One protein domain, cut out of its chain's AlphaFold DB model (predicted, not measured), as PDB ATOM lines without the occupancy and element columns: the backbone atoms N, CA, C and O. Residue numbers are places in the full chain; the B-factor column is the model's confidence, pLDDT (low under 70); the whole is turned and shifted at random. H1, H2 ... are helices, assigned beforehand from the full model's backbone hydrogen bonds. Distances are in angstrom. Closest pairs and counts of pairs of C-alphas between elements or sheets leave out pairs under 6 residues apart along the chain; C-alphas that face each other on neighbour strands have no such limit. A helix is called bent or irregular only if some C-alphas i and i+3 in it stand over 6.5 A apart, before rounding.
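This is residues 6 to 36 and 49 to 62 of the 65 residues of an uncharacterized protein of Microcystis aeruginosa NIES-44 (UniProt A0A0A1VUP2). Two ends joined by a thin thread of chain: the short helix H1 lies alone at one end, and the two longer helices H2 and H3 lie at the other, near each other at a steep angle, with residues 17 to 25 running between H1 and H2. This link and H2 make most of the long axis, and the contacts between the helices are too few for a common core. The printed part has 45 residues, with three named helices in the order H1, H2, H3 along the chain and no named strand, and its class is all helix. It is only just extended, close to loose, with a radius of gyration of the C-alphas of 14.3 A, and its elongated outline spans 38 by 22 by 18 A.

The printed part begins at His 6, whose C-alpha is at (12.167, -35.985, -17.809). Residues 6 to 10 lead to H1, residues 11 to 16, which begins at C-alpha 11, (11.908, -37.196, -5.076). After residues 17 to 25 comes H2, residues 26 to 36, which measures 15.9 A from C-alpha 26 at (27.104, -42.701, -1.229) to C-alpha 36. After the cut comes H3, residues 49 to 60, the longest helix with 12 residues, and 16.3 A from first to last C-alpha; it ends at C-alpha 60, (32.109, -50.457, 0.132). H3 is neither bent nor irregular, but only just: C-alphas 52 and 55 are 6.2 A apart. Residues 61 and 62 follow it.

H1 touches no helix; it is apart from H2 and from H3. A short link of 9 residues joins H1 to H2. H2 and H3 are close but not clearly touching, with 2 pairs of C-alphas within 8 A. Their closest C-alphas are those of Ile 33 and Arg 56, 7.1 A apart, and their centres are 12.1 A apart. They run opposite ways at a steep tilt of 58 degrees. Residues 13 to 18, of which 13 to 16 belong to H1, stand free, and so do residues 49 to 55 of H3. Each O i to N i+4 pair is within hydrogen-bond range in H1 and H2, and 6 of 8 are in H3.

The two C-alphas farthest apart are those of Glu 16 and Gln 51, 38.8 A. Residues 37 to 48 are not printed, and C-alphas 36 and 49 are 14.9 A apart across this cut, which the link from H2 to H3 spans. The mean pLDDT of the printed part is 74.9; residue 20 and residues 22 to 29, of which 26 to 29 belong to H2, are under 70.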
ATOM      1  N   HIS A   6      12.658 -34.616 -17.615       77.62
ATOM      2  CA  HIS A   6      12.167 -35.985 -17.809       77.62
ATOM      3  C   HIS A   6      13.053 -37.070 -17.165       77.62
ATOM      4  O   HIS A   6      12.631 -38.214 -17.063       77.62
ATOM      5  N   ARG A   7      14.291 -36.741 -16.766       78.19
ATOM      6  CA  ARG A   7      15.220 -37.664 -16.085       78.19
ATOM      7  C   ARG A   7      15.206 -37.491 -14.570       78.19
ATOM      8  O   ARG A   7      15.881 -38.239 -13.870       78.19
ATOM      9  N   ILE A   8      14.509 -36.467 -14.084       78.69
ATOM     10  CA  ILE A   8      14.382 -36.192 -12.663       78.69
ATOM     11  C   ILE A   8      13.299 -37.118 -12.113       78.69
ATOM     12  O   ILE A   8      12.129 -37.003 -12.464       78.69
ATOM     13  N   VAL A   9      13.721 -38.052 -11.267       76.31
ATOM     14  CA  VAL A   9      12.837 -38.954 -10.527       76.31
ATOM     15  C   VAL A   9      11.981 -38.178  -9.523       76.31
ATOM     16  O   VAL A   9      12.379 -37.113  -9.045       76.31
ATOM     17  N   ASN A  10      10.796 -38.705  -9.203       81.12
ATOM     18  CA  ASN A  10       9.904 -38.101  -8.216       81.12
ATOM     19  C   ASN A  10      10.496 -38.248  -6.804       81.12
ATOM     20  O   ASN A  10      10.287 -39.251  -6.128       81.12
ATOM     21  N   TYR A  11      11.247 -37.232  -6.379       75.88
ATOM     22  CA  TYR A  11      11.908 -37.196  -5.076       75.88
ATOM     23  C   TYR A  11      10.937 -37.364  -3.901       75.88
ATOM     24  O   TYR A  11      11.295 -38.028  -2.937       75.88
ATOM     25  N   GLY A  12       9.729 -36.790  -3.988       78.56
ATOM     26  CA  GLY A  12       8.738 -36.855  -2.909       78.56
ATOM     27  C   GLY A  12       8.258 -38.283  -2.670       78.56
ATOM     28  O   GLY A  12       8.363 -38.785  -1.558       78.56
ATOM     29  N   TYR A  13       7.852 -38.964  -3.743       82.19
ATOM     30  CA  TYR A  13       7.400 -40.357  -3.686       82.19
ATOM     31  C   TYR A  13       8.471 -41.297  -3.111       82.19
ATOM     32  O   TYR A  13       8.211 -42.066  -2.192       82.19
ATOM     33  N   PHE A  14       9.709 -41.200  -3.600       77.56
ATOM     34  CA  PHE A  14      10.783 -42.078  -3.132       77.56
ATOM     35  C   PHE A  14      11.225 -41.784  -1.696       77.56
ATOM     36  O   PHE A  14      11.649 -42.695  -0.989       77.56
ATOM     37  N   GLN A  15      11.114 -40.533  -1.247       75.19
ATOM     38  CA  GLN A  15      11.376 -40.178   0.144       75.19
ATOM     39  C   GLN A  15      10.298 -40.740   1.084       75.19
ATOM     40  O   GLN A  15      10.640 -41.191   2.176       75.19
ATOM     41  N   GLU A  16       9.032 -40.762   0.657       81.00
ATOM     42  CA  GLU A  16       7.927 -41.397   1.392       81.00
ATOM     43  C   GLU A  16       8.062 -42.926   1.446       81.00
ATOM     44  O   GLU A  16       7.821 -43.519   2.495       81.00
ATOM     45  N   GLU A  17       8.548 -43.567   0.377       82.31
ATOM     46  CA  GLU A  17       8.906 -44.998   0.379       82.31
ATOM     47  C   GLU A  17      10.180 -45.316   1.190       82.31
ATOM     48  O   GLU A  17      10.604 -46.470   1.271       82.31
ATOM     49  N   GLY A  18      10.823 -44.309   1.792       74.88
ATOM     50  CA  GLY A  18      12.047 -44.480   2.579       74.88
ATOM     51  C   GLY A  18      13.288 -44.798   1.739       74.88
ATOM     52  O   GLY A  18      14.340 -45.146   2.282       74.88
ATOM     53  N   ILE A  19      13.203 -44.659   0.416       74.50
ATOM     54  CA  ILE A  19      14.331 -44.846  -0.486       74.50
ATOM     55  C   ILE A  19      15.234 -43.617  -0.364       74.50
ATOM     56  O   ILE A  19      14.835 -42.471  -0.579       74.50
ATOM     57  N   SER A  20      16.493 -43.847   0.007       68.00
ATOM     58  CA  SER A  20      17.457 -42.767   0.203       68.00
ATOM     59  C   SER A  20      17.885 -42.170  -1.143       68.00
ATOM     60  O   SER A  20      18.760 -42.700  -1.823       68.00
ATOM     61  N   ILE A  21      17.262 -41.053  -1.531       70.69
ATOM     62  CA  ILE A  21      17.590 -40.299  -2.758       70.69
ATOM     63  C   ILE A  21      18.575 -39.137  -2.483       70.69
ATOM     64  O   ILE A  21      19.104 -38.506  -3.400       70.69
ATOM     65  N   GLY A  22      18.857 -38.841  -1.212       62.78
ATOM     66  CA  GLY A  22      19.785 -37.784  -0.810       62.78
ATOM     67  C   GLY A  22      21.261 -38.190  -0.912       62.78
ATOM     68  O   GLY A  22      21.627 -39.343  -0.703       62.78
ATOM     69  N   SER A  23      22.146 -37.211  -1.123       60.78
ATOM     70  CA  SER A  23      23.613 -37.372  -1.204       60.78
ATOM     71  C   SER A  23      24.294 -37.953   0.055       60.78
ATOM     72  O   SER A  23      25.521 -38.010   0.103       60.78
ATOM     73  N   GLY A  24      23.556 -38.343   1.094       60.81
ATOM     74  CA  GLY A  24      24.073 -38.581   2.445       60.81
ATOM     75  C   GLY A  24      25.080 -39.729   2.560       60.81
ATOM     76  O   GLY A  24      26.174 -39.528   3.086       60.81
ATOM     77  N   SER A  25      24.751 -40.917   2.041       60.81
ATOM     78  CA  SER A  25      25.571 -42.126   2.251       60.81
ATOM     79  C   SER A  25      26.607 -42.354   1.141       60.81
ATOM     80  O   SER A  25      27.808 -42.373   1.395       60.81
ATOM     81  N   GLY A  26      26.179 -42.413  -0.125       61.34
ATOM     82  CA  GLY A  26      27.104 -42.701  -1.229       61.34
ATOM     83  C   GLY A  26      28.166 -41.614  -1.444       61.34
ATOM     84  O   GLY A  26      29.337 -41.917  -1.670       61.34
ATOM     85  N   SER A  27      27.802 -40.328  -1.333       61.56
ATOM     86  CA  SER A  27      28.763 -39.243  -1.593       61.56
ATOM     87  C   SER A  27      29.802 -39.083  -0.478       61.56
ATOM     88  O   SER A  27      30.943 -38.705  -0.750       61.56
ATOM     89  N   SER A  28      29.433 -39.390   0.770       66.88
ATOM     90  CA  SER A  28      30.342 -39.320   1.916       66.88
ATOM     91  C   SER A  28      31.365 -40.457   1.874       66.88
ATOM     92  O   SER A  28      32.558 -40.211   2.054       66.88
ATOM     93  N   GLN A  29      30.938 -41.663   1.503       66.56
ATOM     94  CA  GLN A  29      31.817 -42.814   1.298       66.56
ATOM     95  C   GLN A  29      32.818 -42.597   0.149       66.56
ATOM     96  O   GLN A  29      34.020 -42.825   0.315       66.56
ATOM     97  N   VAL A  30      32.363 -42.068  -0.997       71.25
ATOM     98  CA  VAL A  30      33.247 -41.707  -2.125       71.25
ATOM     99  C   VAL A  30      34.296 -40.671  -1.700       71.25
ATOM    100  O   VAL A  30      35.468 -40.793  -2.064       71.25
ATOM    101  N   LYS A  31      33.912 -39.681  -0.882       74.75
ATOM    102  CA  LYS A  31      34.835 -38.666  -0.346       74.75
ATOM    103  C   LYS A  31      35.877 -39.260   0.604       74.75
ATOM    104  O   LYS A  31      37.059 -38.948   0.465       74.75
ATOM    105  N   GLN A  32      35.474 -40.130   1.531       73.06
ATOM    106  CA  GLN A  32      36.393 -40.778   2.478       73.06
ATOM    107  C   GLN A  32      37.442 -41.636   1.763       73.06
ATOM    108  O   GLN A  32      38.630 -41.581   2.081       73.06
ATOM    109  N   ILE A  33      37.018 -42.387   0.749       72.06
ATOM    110  CA  ILE A  33      37.909 -43.200  -0.076       72.06
ATOM    111  C   ILE A  33      38.844 -42.327  -0.917       72.06
ATOM    112  O   ILE A  33      40.040 -42.606  -1.009       72.06
ATOM    113  N   GLY A  34      38.314 -41.263  -1.528       72.50
ATOM    114  CA  GLY A  34      39.107 -40.315  -2.306       72.50
ATOM    115  C   GLY A  34      40.229 -39.689  -1.479       72.50
ATOM    116  O   GLY A  34      41.350 -39.571  -1.966       72.50
ATOM    117  N   PHE A  35      39.957 -39.372  -0.211       75.75
ATOM    118  CA  PHE A  35      40.960 -38.855   0.716       75.75
ATOM    119  C   PHE A  35      42.072 -39.873   1.014       75.75
ATOM    120  O   PHE A  35      43.244 -39.524   0.949       75.75
ATOM    121  N   ARG A  36      41.727 -41.144   1.269       73.62
ATOM    122  CA  ARG A  36      42.705 -42.198   1.610       73.62
ATOM    123  C   ARG A  36      43.627 -42.602   0.457       73.62
ATOM    124  O   ARG A  36      44.721 -43.093   0.701       73.62
ATOM    125  N   VAL A  49      43.486 -47.437 -12.702       79.88
ATOM    126  CA  VAL A  49      42.064 -47.354 -12.338       79.88
ATOM    127  C   VAL A  49      41.512 -48.681 -11.809       79.88
ATOM    128  O   VAL A  49      40.884 -48.654 -10.750       79.88
ATOM    129  N   PRO A  50      41.762 -49.848 -12.436       81.06
ATOM    130  CA  PRO A  50      41.227 -51.115 -11.938       81.06
ATOM    131  C   PRO A  50      41.819 -51.525 -10.583       81.06
ATOM    132  O   PRO A  50      41.097 -52.039  -9.729       81.06
ATOM    133  N   GLN A  51      43.114 -51.269 -10.369       80.94
ATOM    134  CA  GLN A  51      43.817 -51.590  -9.118       80.94
ATOM    135  C   GLN A  51      43.308 -50.745  -7.956       80.94
ATOM    136  O   GLN A  51      43.265 -51.198  -6.820       80.94
ATOM    137  N   VAL A  52      42.889 -49.520  -8.257       80.75
ATOM    138  CA  VAL A  52      42.324 -48.601  -7.285       80.75
ATOM    139  C   VAL A  52      40.832 -48.882  -7.066       80.75
ATOM    140  O   VAL A  52      40.373 -48.830  -5.934       80.75
ATOM    141  N   LEU A  53      40.055 -49.205  -8.104       80.50
ATOM    142  CA  LEU A  53      38.610 -49.455  -7.988       80.50
ATOM    143  C   LEU A  53      38.267 -50.775  -7.293       80.50
ATOM    144  O   LEU A  53      37.349 -50.793  -6.481       80.50
ATOM    145  N   ARG A  54      38.998 -51.861  -7.562       81.00
ATOM    146  CA  ARG A  54      38.742 -53.173  -6.939       81.00
ATOM    147  C   ARG A  54      38.698 -53.135  -5.403       81.00
ATOM    148  O   ARG A  54      37.667 -53.516  -4.849       81.00
ATOM    149  N   PRO A  55      39.732 -52.636  -4.698       78.50
ATOM    150  CA  PRO A  55      39.704 -52.557  -3.240       78.50
ATOM    151  C   PRO A  55      38.652 -51.562  -2.735       78.50
ATOM    152  O   PRO A  55      38.091 -51.763  -1.663       78.50
ATOM    153  N   ARG A  56      38.323 -50.517  -3.511       76.62
ATOM    154  CA  ARG A  56      37.242 -49.575  -3.170       76.62
ATOM    155  C   ARG A  56      35.878 -50.254  -3.183       76.62
ATOM    156  O   ARG A  56      35.121 -50.088  -2.236       76.62
ATOM    157  N   CYS A  57      35.578 -51.024  -4.226       79.50
ATOM    158  CA  CYS A  57      34.335 -51.782  -4.320       79.50
ATOM    159  C   CYS A  57      34.251 -52.846  -3.221       79.50
ATOM    160  O   CYS A  57      33.217 -52.949  -2.573       79.50
ATOM    161  N   ALA A  58      35.340 -53.574  -2.953       82.50
ATOM    162  CA  ALA A  58      35.390 -54.553  -1.865       82.50
ATOM    163  C   ALA A  58      35.122 -53.909  -0.492       82.50
ATOM    164  O   ALA A  58      34.299 -54.409   0.268       82.50
ATOM    165  N   TYR A  59      35.740 -52.757  -0.202       80.50
ATOM    166  CA  TYR A  59      35.512 -52.016   1.042       80.50
ATOM    167  C   TYR A  59      34.063 -51.532   1.185       80.50
ATOM    168  O   TYR A  59      33.463 -51.694   2.245       80.50
ATOM    169  N   LEU A  60      33.486 -50.963   0.122       77.69
ATOM    170  CA  LEU A  60      32.109 -50.457   0.132       77.69
ATOM    171  C   LEU A  60      31.063 -51.569   0.249       77.69
ATOM    172  O   LEU A  60      30.031 -51.366   0.879       77.69
ATOM    173  N   ASN A  61      31.340 -52.734  -0.332       83.50
ATOM    174  CA  ASN A  61      30.449 -53.890  -0.291       83.50
ATOM    175  C   ASN A  61      30.663 -54.771   0.955       83.50
ATOM    176  O   ASN A  61      30.027 -55.814   1.073       83.50
ATOM    177  N   GLY A  62      31.575 -54.399   1.864       79.69
ATOM    178  CA  GLY A  62      31.922 -55.214   3.034       79.69
ATOM    179  C   GLY A  62      32.613 -56.541   2.695       79.69
ATOM    180  O   GLY A  62      32.771 -57.387   3.565       79.69
TER     181      GLY A  62